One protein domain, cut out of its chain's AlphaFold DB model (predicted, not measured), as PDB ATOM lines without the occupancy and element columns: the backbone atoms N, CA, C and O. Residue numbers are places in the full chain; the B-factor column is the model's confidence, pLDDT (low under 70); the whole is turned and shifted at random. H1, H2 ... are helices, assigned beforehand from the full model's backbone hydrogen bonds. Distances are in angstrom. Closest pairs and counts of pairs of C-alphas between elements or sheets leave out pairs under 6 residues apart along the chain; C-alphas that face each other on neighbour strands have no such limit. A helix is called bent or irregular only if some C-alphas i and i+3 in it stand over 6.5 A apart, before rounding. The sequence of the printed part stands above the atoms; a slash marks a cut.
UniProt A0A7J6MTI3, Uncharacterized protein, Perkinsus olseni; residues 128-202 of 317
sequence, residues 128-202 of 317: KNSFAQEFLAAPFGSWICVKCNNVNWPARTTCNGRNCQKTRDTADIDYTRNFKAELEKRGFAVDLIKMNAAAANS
ATOM      1  N   LYS A 128      39.749 -34.239  31.844       38.66
ATOM      2  CA  LYS A 128      40.934 -34.987  32.279       38.66
ATOM      3  C   LYS A 128      40.585 -36.349  32.903       38.66
ATOM      4  O   LYS A 128      41.491 -37.145  33.104       38.66
ATOM      5  N   ASN A 129      39.293 -36.655  33.088       50.44
ATOM      6  CA  ASN A 129      38.793 -37.950  33.561       50.44
ATOM      7  C   ASN A 129      38.038 -38.773  32.498       50.44
ATOM      8  O   ASN A 129      37.590 -39.868  32.822       50.44
ATOM      9  N   SER A 130      37.926 -38.331  31.235       61.00
ATOM     10  CA  SER A 130      37.257 -39.157  30.213       61.00
ATOM     11  C   SER A 130      38.106 -40.354  29.794       61.00
ATOM     12  O   SER A 130      37.579 -41.440  29.628       61.00
ATOM     13  N   PHE A 131      39.424 -40.179  29.678       70.56
ATOM     14  CA  PHE A 131      40.304 -41.213  29.140       70.56
ATOM     15  C   PHE A 131      40.470 -42.416  30.086       70.56
ATOM     16  O   PHE A 131      40.334 -43.558  29.660       70.56
ATOM     17  N   ALA A 132      40.697 -42.173  31.384       74.12
ATOM     18  CA  ALA A 132      40.809 -43.248  32.372       74.12
ATOM     19  C   ALA A 132      39.477 -43.989  32.561       74.12
ATOM     20  O   ALA A 132      39.476 -45.210  32.623       74.12
ATOM     21  N   GLN A 133      38.344 -43.279  32.597       73.56
ATOM     22  CA  GLN A 133      37.024 -43.910  32.702       73.56
ATOM     23  C   GLN A 133      36.641 -44.687  31.437       73.56
ATOM     24  O   GLN A 133      36.102 -45.782  31.542       73.56
ATOM     25  N   GLU A 134      36.941 -44.154  30.251       79.44
ATOM     26  CA  GLU A 134      36.734 -44.846  28.974       79.44
ATOM     27  C   GLU A 134      37.580 -46.117  28.891       79.44
ATOM     28  O   GLU A 134      37.094 -47.159  28.457       79.44
ATOM     29  N   PHE A 135      38.816 -46.058  29.386       84.19
ATOM     30  CA  PHE A 135      39.669 -47.228  29.498       84.19
ATOM     31  C   PHE A 135      39.150 -48.236  30.532       84.19
ATOM     32  O   PHE A 135      39.067 -49.413  30.205       84.19
ATOM     33  N   LEU A 136      38.745 -47.786  31.729       83.50
ATOM     34  CA  LEU A 136      38.172 -48.623  32.798       83.50
ATOM     35  C   LEU A 136      36.818 -49.257  32.422       83.50
ATOM     36  O   LEU A 136      36.406 -50.243  33.026       83.50
ATOM     37  N   ALA A 137      36.110 -48.696  31.443       82.38
ATOM     38  CA  ALA A 137      34.868 -49.249  30.911       82.38
ATOM     39  C   ALA A 137      35.091 -50.203  29.722       82.38
ATOM     40  O   ALA A 137      34.140 -50.837  29.257       82.38
ATOM     41  N   ALA A 138      36.315 -50.290  29.193       83.94
ATOM     42  CA  ALA A 138      36.614 -51.100  28.025       83.94
ATOM     43  C   ALA A 138      36.788 -52.589  28.392       83.94
ATOM     44  O   ALA A 138      37.247 -52.912  29.490       83.94
ATOM     45  N   PRO A 139      36.475 -53.529  27.477       85.62
ATOM     46  CA  PRO A 139      36.709 -54.950  27.715       85.62
ATOM     47  C   PRO A 139      38.183 -55.264  27.984       85.62
ATOM     48  O   PRO A 139      39.085 -54.605  27.453       85.62
ATOM     49  N   PHE A 140      38.436 -56.332  28.739       82.75
ATOM     50  CA  PHE A 140      39.788 -56.837  28.952       82.75
ATOM     51  C   PHE A 140      40.522 -57.086  27.627       82.75
ATOM     52  O   PHE A 140      39.961 -57.624  26.677       82.75
ATOM     53  N   GLY A 141      41.795 -56.691  27.572       84.88
ATOM     54  CA  GLY A 141      42.621 -56.754  26.362       84.88
ATOM     55  C   GLY A 141      42.502 -55.530  25.446       84.88
ATOM     56  O   GLY A 141      43.197 -55.478  24.430       84.88
ATOM     57  N   SER A 142      41.663 -54.545  25.795       93.25
ATOM     58  CA  SER A 142      41.611 -53.262  25.087       93.25
ATOM     59  C   SER A 142      42.951 -52.539  25.194       93.25
ATOM     60  O   SER A 142      43.648 -52.641  26.207       93.25
ATOM     61  N   TRP A 143      43.316 -51.824  24.133       93.38
ATOM     62  CA  TRP A 143      44.611 -51.167  23.996       93.38
ATOM     63  C   TRP A 143      44.450 -49.685  23.681       93.38
ATOM     64  O   TRP A 143      43.495 -49.257  23.031       93.38
ATOM     65  N   ILE A 144      45.399 -48.895  24.156       93.12
ATOM     66  CA  ILE A 144      45.445 -47.454  23.966       93.12
ATOM     67  C   ILE A 144      46.385 -47.160  22.806       93.12
ATOM     68  O   ILE A 144      47.540 -47.580  22.810       93.12
ATOM     69  N   CYS A 145      45.905 -46.407  21.820       92.44
ATOM     70  CA  CYS A 145      46.751 -45.968  20.720       92.44
ATOM     71  C   CYS A 145      47.693 -44.847  21.173       92.44
ATOM     72  O   CYS A 145      47.232 -43.740  21.452       92.44
ATOM     73  N   VAL A 146      49.004 -45.088  21.142       92.31
ATOM     74  CA  VAL A 146      50.033 -44.124  21.569       92.31
ATOM     75  C   VAL A 146      50.007 -42.823  20.756       92.31
ATOM     76  O   VAL A 146      50.317 -41.753  21.265       92.31
ATOM     77  N   LYS A 147      49.574 -42.886  19.489       88.25
ATOM     78  CA  LYS A 147      49.509 -41.715  18.596       88.25
ATOM     79  C   LYS A 147      48.393 -40.733  18.967       88.25
ATOM     80  O   LYS A 147      48.497 -39.555  18.644       88.25
ATOM     81  N   CYS A 148      47.291 -41.198  19.559       86.50
ATOM     82  CA  CYS A 148      46.083 -40.368  19.707       86.50
ATOM     83  C   CYS A 148      45.277 -40.588  20.994       86.50
ATOM     84  O   CYS A 148      44.216 -39.986  21.139       86.50
ATOM     85  N   ASN A 149      45.741 -41.450  21.901       86.81
ATOM     86  CA  ASN A 149      45.082 -41.824  23.157       86.81
ATOM     87  C   ASN A 149      43.649 -42.356  23.009       86.81
ATOM     88  O   ASN A 149      42.872 -42.352  23.955       86.81
ATOM     89  N   ASN A 150      43.283 -42.845  21.827       89.50
ATOM     90  CA  ASN A 150      41.998 -43.497  21.616       89.50
ATOM     91  C   ASN A 150      42.047 -44.946  22.129       89.50
ATOM     92  O   ASN A 150      42.977 -45.689  21.788       89.50
ATOM     93  N   VAL A 151      41.035 -45.354  22.901       91.12
ATOM     94  CA  VAL A 151      40.893 -46.724  23.414       91.12
ATOM     95  C   VAL A 151      40.274 -47.614  22.337       91.12
ATOM     96  O   VAL A 151      39.207 -47.332  21.798       91.12
ATOM     97  N   ASN A 152      40.954 -48.707  22.009       91.50
ATOM     98  CA  ASN A 152      40.553 -49.664  20.988       91.50
ATOM     99  C   ASN A 152      40.232 -51.019  21.615       91.50
ATOM    100  O   ASN A 152      40.904 -51.470  22.540       91.50
ATOM    101  N   TRP A 153      39.225 -51.695  21.066       92.69
ATOM    102  CA  TRP A 153      38.810 -53.016  21.537       92.69
ATOM    103  C   TRP A 153      39.850 -54.101  21.208       92.69
ATOM    104  O   TRP A 153      40.595 -53.950  20.235       92.69
ATOM    105  N   PRO A 154      39.882 -55.221  21.955       92.44
ATOM    106  CA  PRO A 154      41.004 -56.166  21.937       92.44
ATOM    107  C   PRO A 154      41.335 -56.736  20.554       92.44
ATOM    108  O   PRO A 154      42.506 -56.866  20.203       92.44
ATOM    109  N   ALA A 155      40.302 -57.027  19.758       90.00
ATOM    110  CA  ALA A 155      40.427 -57.605  18.421       90.00
ATOM    111  C   ALA A 155      40.861 -56.596  17.339       90.00
ATOM    112  O   ALA A 155      41.110 -56.981  16.199       90.00
ATOM    113  N   ARG A 156      40.928 -55.294  17.650       91.69
ATOM    114  CA  ARG A 156      41.336 -54.276  16.674       91.69
ATOM    115  C   ARG A 156      42.843 -54.347  16.446       91.69
ATOM    116  O   ARG A 156      43.622 -54.220  17.388       91.69
ATOM    117  N   THR A 157      43.231 -54.453  15.182       94.50
ATOM    118  CA  THR A 157      44.616 -54.312  14.707       94.50
ATOM    119  C   THR A 157      44.923 -52.901  14.200       94.50
ATOM    120  O   THR A 157      46.084 -52.568  13.986       94.50
ATOM    121  N   THR A 158      43.906 -52.047  14.061       96.31
ATOM    122  CA  THR A 158      44.023 -50.660  13.587       96.31
ATOM    123  C   THR A 158      43.199 -49.735  14.474       96.31
ATOM    124  O   THR A 158      42.081 -50.079  14.870       96.31
ATOM    125  N   CYS A 159      43.748 -48.559  14.781       95.50
ATOM    126  CA  CYS A 159      43.100 -47.564  15.621       95.50
ATOM    127  C   CYS A 159      41.844 -46.986  14.951       95.50
ATOM    128  O   CYS A 159      41.934 -46.405  13.870       95.50
ATOM    129  N   ASN A 160      40.690 -47.069  15.622       92.56
ATOM    130  CA  ASN A 160      39.414 -46.536  15.130       92.56
ATOM    131  C   ASN A 160      39.202 -45.037  15.420       92.56
ATOM    132  O   ASN A 160      38.120 -44.508  15.159       92.56
ATOM    133  N   GLY A 161      40.209 -44.346  15.961       89.12
ATOM    134  CA  GLY A 161      40.159 -42.901  16.149       89.12
ATOM    135  C   GLY A 161      39.954 -42.195  14.806       89.12
ATOM    136  O   GLY A 161      40.650 -42.508  13.838       89.12
ATOM    137  N   ARG A 162      39.025 -41.226  14.754       85.25
ATOM    138  CA  ARG A 162      38.530 -40.589  13.508       85.25
ATOM    139  C   ARG A 162      39.633 -40.176  12.528       85.25
ATOM    140  O   ARG A 162      39.446 -40.330  11.332       85.25
ATOM    141  N   ASN A 163      40.780 -39.722  13.043       90.50
ATOM    142  CA  ASN A 163      41.902 -39.213  12.247       90.50
ATOM    143  C   ASN A 163      43.230 -39.961  12.502       90.50
ATOM    144  O   ASN A 163      44.297 -39.406  12.254       90.50
ATOM    145  N   CYS A 164      43.210 -41.178  13.064       90.25
ATOM    146  CA  CYS A 164      44.446 -41.869  13.454       90.25
ATOM    147  C   CYS A 164      44.872 -42.960  12.469       90.25
ATOM    148  O   CYS A 164      45.973 -42.864  11.920       90.25
ATOM    149  N   GLN A 165      44.030 -43.987  12.297       93.06
ATOM    150  CA  GLN A 165      44.238 -45.159  11.429       93.06
ATOM    151  C   GLN A 165      45.596 -45.882  11.589       93.06
ATOM    152  O   GLN A 165      45.984 -46.678  10.742       93.06
ATOM    153  N   LYS A 166      46.331 -45.635  12.682       94.19
ATOM    154  CA  LYS A 166      47.605 -46.302  12.982       94.19
ATOM    155  C   LYS A 166      47.367 -47.787  13.278       94.19
ATOM    156  O   LYS A 166      46.436 -48.120  14.016       94.19
ATOM    157  N   THR A 167      48.218 -48.658  12.743       96.31
ATOM    158  CA  THR A 167      48.252 -50.085  13.088       96.31
ATOM    159  C   THR A 167      48.789 -50.296  14.501       96.31
ATOM    160  O   THR A 167      49.669 -49.567  14.968       96.31
ATOM    161  N   ARG A 168      48.244 -51.296  15.188       95.19
ATOM    162  CA  ARG A 168      48.665 -51.683  16.531       95.19
ATOM    163  C   ARG A 168      50.098 -52.205  16.489       95.19
ATOM    164  O   ARG A 168      50.391 -53.106  15.705       95.19
ATOM    165  N   ASP A 169      50.956 -51.674  17.347       93.88
ATOM    166  CA  ASP A 169      52.346 -52.117  17.501       93.88
ATOM    167  C   ASP A 169      52.715 -52.356  18.975       93.88
ATOM    168  O   ASP A 169      51.879 -52.255  19.878       93.88
ATOM    169  N   THR A 170      53.973 -52.727  19.220       93.44
ATOM    170  CA  THR A 170      54.507 -52.989  20.565       93.44
ATOM    171  C   THR A 170      54.442 -51.758  21.468       93.44
ATOM    172  O   THR A 170      54.115 -51.894  22.646       93.44
ATOM    173  N   ALA A 171      54.632 -50.555  20.918       91.62
ATOM    174  CA  ALA A 171      54.543 -49.313  21.681       91.62
ATOM    175  C   ALA A 171      53.136 -49.091  22.266       91.62
ATOM    176  O   ALA A 171      53.016 -48.669  23.415       91.62
ATOM    177  N   ASP A 172      52.071 -49.430  21.531       92.50
ATOM    178  CA  ASP A 172      50.696 -49.363  22.052       92.50
ATOM    179  C   ASP A 172      50.471 -50.343  23.224       92.50
ATOM    180  O   ASP A 172      49.762 -50.035  24.191       92.50
ATOM    181  N   ILE A 173      51.079 -51.533  23.157       89.00
ATOM    182  CA  ILE A 173      50.981 -52.563  24.204       89.00
ATOM    183  C   ILE A 173      51.686 -52.087  25.476       89.00
ATOM    184  O   ILE A 173      51.092 -52.124  26.560       89.00
ATOM    185  N   ASP A 174      52.922 -51.611  25.344       89.50
ATOM    186  CA  ASP A 174      53.728 -51.144  26.470       89.50
ATOM    187  C   ASP A 174      53.114 -49.904  27.117       89.50
ATOM    188  O   ASP A 174      52.995 -49.831  28.344       89.50
ATOM    189  N   TYR A 175      52.611 -48.978  26.298       90.44
ATOM    190  CA  TYR A 175      51.893 -47.800  26.769       90.44
ATOM    191  C   TYR A 175      50.643 -48.175  27.576       90.44
ATOM    192  O   TYR A 175      50.427 -47.661  28.675       90.44
ATOM    193  N   THR A 176      49.860 -49.138  27.083       90.69
ATOM    194  CA  THR A 176      48.668 -49.634  27.785       90.69
ATOM    195  C   THR A 176      49.021 -50.301  29.116       90.69
ATOM    196  O   THR A 176      48.324 -50.097  30.113       90.69
ATOM    197  N   ARG A 177      50.104 -51.092  29.159       89.50
ATOM    198  CA  ARG A 177      50.574 -51.758  30.385       89.50
ATOM    199  C   ARG A 177      50.996 -50.740  31.441       89.50
ATOM    200  O   ARG A 177      50.562 -50.831  32.586       89.50
ATOM    201  N   ASN A 178      51.789 -49.751  31.039       87.75
ATOM    202  CA  ASN A 178      52.273 -48.709  31.940       87.75
ATOM    203  C   ASN A 178      51.119 -47.851  32.472       87.75
ATOM    204  O   ASN A 178      51.087 -47.526  33.657       87.75
ATOM    205  N   PHE A 179      50.131 -47.550  31.625       87.31
ATOM    206  CA  PHE A 179      48.939 -46.820  32.048       87.31
ATOM    207  C   PHE A 179      48.103 -47.602  33.074       87.31
ATOM    208  O   PHE A 179      47.655 -47.018  34.059       87.31
ATOM    209  N   LYS A 180      47.941 -48.925  32.908       86.69
ATOM    210  CA  LYS A 180      47.290 -49.782  33.919       86.69
ATOM    211  C   LYS A 180      48.008 -49.726  35.268       86.69
ATOM    212  O   LYS A 180      47.356 -49.484  36.277       86.69
ATOM    213  N   ALA A 181      49.333 -49.879  35.269       84.50
ATOM    214  CA  ALA A 181      50.136 -49.824  36.492       84.50
ATOM    215  C   ALA A 181      50.021 -48.461  37.204       84.50
ATOM    216  O   ALA A 181      50.006 -48.385  38.432       84.50
ATOM    217  N   GLU A 182      49.900 -47.370  36.447       82.12
ATOM    218  CA  GLU A 182      49.692 -46.033  37.011       82.12
ATOM    219  C   GLU A 182      48.292 -45.866  37.629       82.12
ATOM    220  O   GLU A 182      48.150 -45.236  38.676       82.12
ATOM    221  N   LEU A 183      47.253 -46.456  37.027       79.88
ATOM    222  CA  LEU A 183      45.904 -46.458  37.607       79.88
ATOM    223  C   LEU A 183      45.836 -47.262  38.912       79.88
ATOM    224  O   LEU A 183      45.188 -46.819  39.864       79.88
ATOM    225  N   GLU A 184      46.531 -48.397  38.989       81.62
ATOM    226  CA  GLU A 184      46.645 -49.192  40.220       81.62
ATOM    227  C   GLU A 184      47.251 -48.371  41.361       81.62
ATOM    228  O   GLU A 184      46.659 -48.288  42.440       81.62
ATOM    229  N   LYS A 185      48.368 -47.676  41.103       77.69
ATOM    230  CA  LYS A 185      49.030 -46.797  42.087       77.69
ATOM    231  C   LYS A 185      48.131 -45.667  42.590       77.69
ATOM    232  O   LYS A 185      48.281 -45.223  43.723       77.69
ATOM    233  N   ARG A 186      47.194 -45.203  41.759       75.44
ATOM    234  CA  ARG A 186      46.245 -44.123  42.082       75.44
ATOM    235  C   ARG A 186      44.962 -44.608  42.765       75.44
ATOM    236  O   ARG A 186      44.054 -43.806  42.957       75.44
ATOM    237  N   GLY A 187      44.872 -45.890  43.122       75.81
ATOM    238  CA  GLY A 187      43.738 -46.442  43.868       75.81
ATOM    239  C   GLY A 187      42.578 -46.952  43.008       75.81
ATOM    240  O   GLY A 187      41.523 -47.267  43.550       75.81
ATOM    241  N   PHE A 188      42.755 -47.105  41.690       73.12
ATOM    242  CA  PHE A 188      41.733 -47.686  40.797       73.12
ATOM    243  C   PHE A 188      41.793 -49.222  40.705       73.12
ATOM    244  O   PHE A 188      41.176 -49.821  39.821       73.12
ATOM    245  N   ALA A 189      42.519 -49.889  41.609       73.69
ATOM    246  CA  ALA A 189      42.724 -51.338  41.583       73.69
ATOM    247  C   ALA A 189      41.402 -52.137  41.556       73.69
ATOM    248  O   ALA A 189      41.280 -53.108  40.814       73.69
ATOM    249  N   VAL A 190      40.376 -51.693  42.293       70.25
ATOM    250  CA  VAL A 190      39.055 -52.350  42.332       70.25
ATOM    251  C   VAL A 190      38.347 -52.304  40.972       70.25
ATOM    252  O   VAL A 190      37.744 -53.292  40.556       70.25
ATOM    253  N   ASP A 191      38.431 -51.190  40.248       73.00
ATOM    254  CA  ASP A 191      37.797 -51.056  38.931       73.00
ATOM    255  C   ASP A 191      38.568 -51.815  37.847       73.00
ATOM    256  O   ASP A 191      37.969 -52.393  36.937       73.00
ATOM    257  N   LEU A 192      39.890 -51.922  37.994       71.00
ATOM    258  CA  LEU A 192      40.716 -52.773  37.143       71.00
ATOM    259  C   LEU A 192      40.413 -54.270  37.345       71.00
ATOM    260  O   LEU A 192      40.345 -55.021  36.371       71.00
ATOM    261  N   ILE A 193      40.141 -54.702  38.581       72.12
ATOM    262  CA  ILE A 193      39.670 -56.066  38.874       72.12
ATOM    263  C   ILE A 193      38.310 -56.328  38.208       72.12
ATOM    264  O   ILE A 193      38.120 -57.391  37.616       72.12
ATOM    265  N   LYS A 194      37.383 -55.361  38.223       68.69
ATOM    266  CA  LYS A 194      36.082 -55.486  37.534       68.69
ATOM    267  C   LYS A 194      36.233 -55.607  36.015       68.69
ATOM    268  O   LYS A 194      35.535 -56.421  35.411       68.69
ATOM    269  N   MET A 195      37.163 -54.866  35.401       65.06
ATOM    270  CA  MET A 195      37.498 -55.051  33.980       65.06
ATOM    271  C   MET A 195      37.983 -56.471  33.682       65.06
ATOM    272  O   MET A 195      37.575 -57.068  32.685       65.06
ATOM    273  N   ASN A 196      38.834 -57.021  34.549       65.31
ATOM    274  CA  ASN A 196      39.349 -58.380  34.398       65.31
ATOM    275  C   ASN A 196      38.246 -59.434  34.623       65.31
ATOM    276  O   ASN A 196      38.210 -60.437  33.916       65.31
ATOM    277  N   ALA A 197      37.303 -59.192  35.538       60.59
ATOM    278  CA  ALA A 197      36.172 -60.085  35.799       60.59
ATOM    279  C   ALA A 197      35.137 -60.104  34.654       60.59
ATOM    280  O   ALA A 197      34.583 -61.157  34.342       60.59
ATOM    281  N   ALA A 198      34.912 -58.977  33.965       55.53
ATOM    282  CA  ALA A 198      34.044 -58.916  32.782       55.53
ATOM    283  C   ALA A 198      34.556 -59.775  31.601       55.53
ATOM    284  O   ALA A 198      33.777 -60.169  30.728       55.53
ATOM    285  N   ALA A 199      35.849 -60.118  31.592       54.12
ATOM    286  CA  ALA A 199      36.447 -61.032  30.620       54.12
ATOM    287  C   ALA A 199      35.926 -62.472  30.761       54.12
ATOM    288  O   ALA A 199      35.795 -63.169  29.759       54.12
ATOM    289  N   ALA A 200      35.580 -62.897  31.980       49.97
ATOM    290  CA  ALA A 200      35.090 -64.248  32.255       49.97
ATOM    291  C   ALA A 200      33.659 -64.496  31.734       49.97
ATOM    292  O   ALA A 200      33.253 -65.643  31.597       49.97
ATOM    293  N   ASN A 201      32.917 -63.430  31.398       46.28
ATOM    294  CA  ASN A 201      31.548 -63.486  30.866       46.28
ATOM    295  C   ASN A 201      31.448 -63.091  29.379       46.28
ATOM    296  O   ASN A 201      30.345 -62.929  28.854       46.28
ATOM    297  N   SER A 202      32.578 -62.906  28.689       47.31
ATOM    298  CA  SER A 202      32.603 -62.611  27.251       47.31
ATOM    299  C   SER A 202      32.731 -63.903  26.432       47.31
ATOM    300  O   SER A 202      33.438 -64.814  26.865       47.31
TER     301      SER A 202
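What this domain is: This is residues 128 to 202 of the 317 residues of an uncharacterized protein of Perkinsus olseni (UniProt A0A7J6MTI3). One long helix, H2, bends into two arms that make a V; the short helix H1 sits by both arms near the bend, and a long looped stretch, residues 137 to 169, joins H1 to H2. The printed part has 75 residues with two named helices, H1 then H2, and no named strand; its class is all helix. It is compact, with a radius of gyration of the C-alphas of 12.0 A, and spans 32 by 28 by 21 A.

How they stand to each other: H1, residues 130 to 136, only just touches arm H2b, residues 189 to 201, with 3 pairs of C-alphas within 8 A, the closest Leu 136 and Leu 192 at 6.5 A. H1 is close to but not clearly touching arm H2a, residues 170 to 186, about perpendicular at 88 degrees; the closest C-alphas, of Ala 132 and Leu 183, are 8.0 A apart. The arms run opposite ways at a steep tilt of 54 degrees. Every O i to N i+4 pair is within hydrogen-bond range in H1 and H2a, and 6 of 9 in H2b.

Where its parts are: H1 begins at C-alpha 130 (37.257, -39.157, 30.213). H2, residues 170 to 201, was assigned as one helix by its hydrogen bonds but is bent: C-alphas 186 and 189 are 8.0 A apart. H2a measures 24.7 A, and H2b, 19.7 A, ends at C-alpha 201 (31.548, -63.486, 30.866).

The domain as a whole: The C-alphas farthest apart, of Asn 163 and Val 190, are 33.0 A apart. The printed part has no cut, and the link from H1 to H2 is long. Residues 128 to 130 and 194 to 202 have pLDDT under 70.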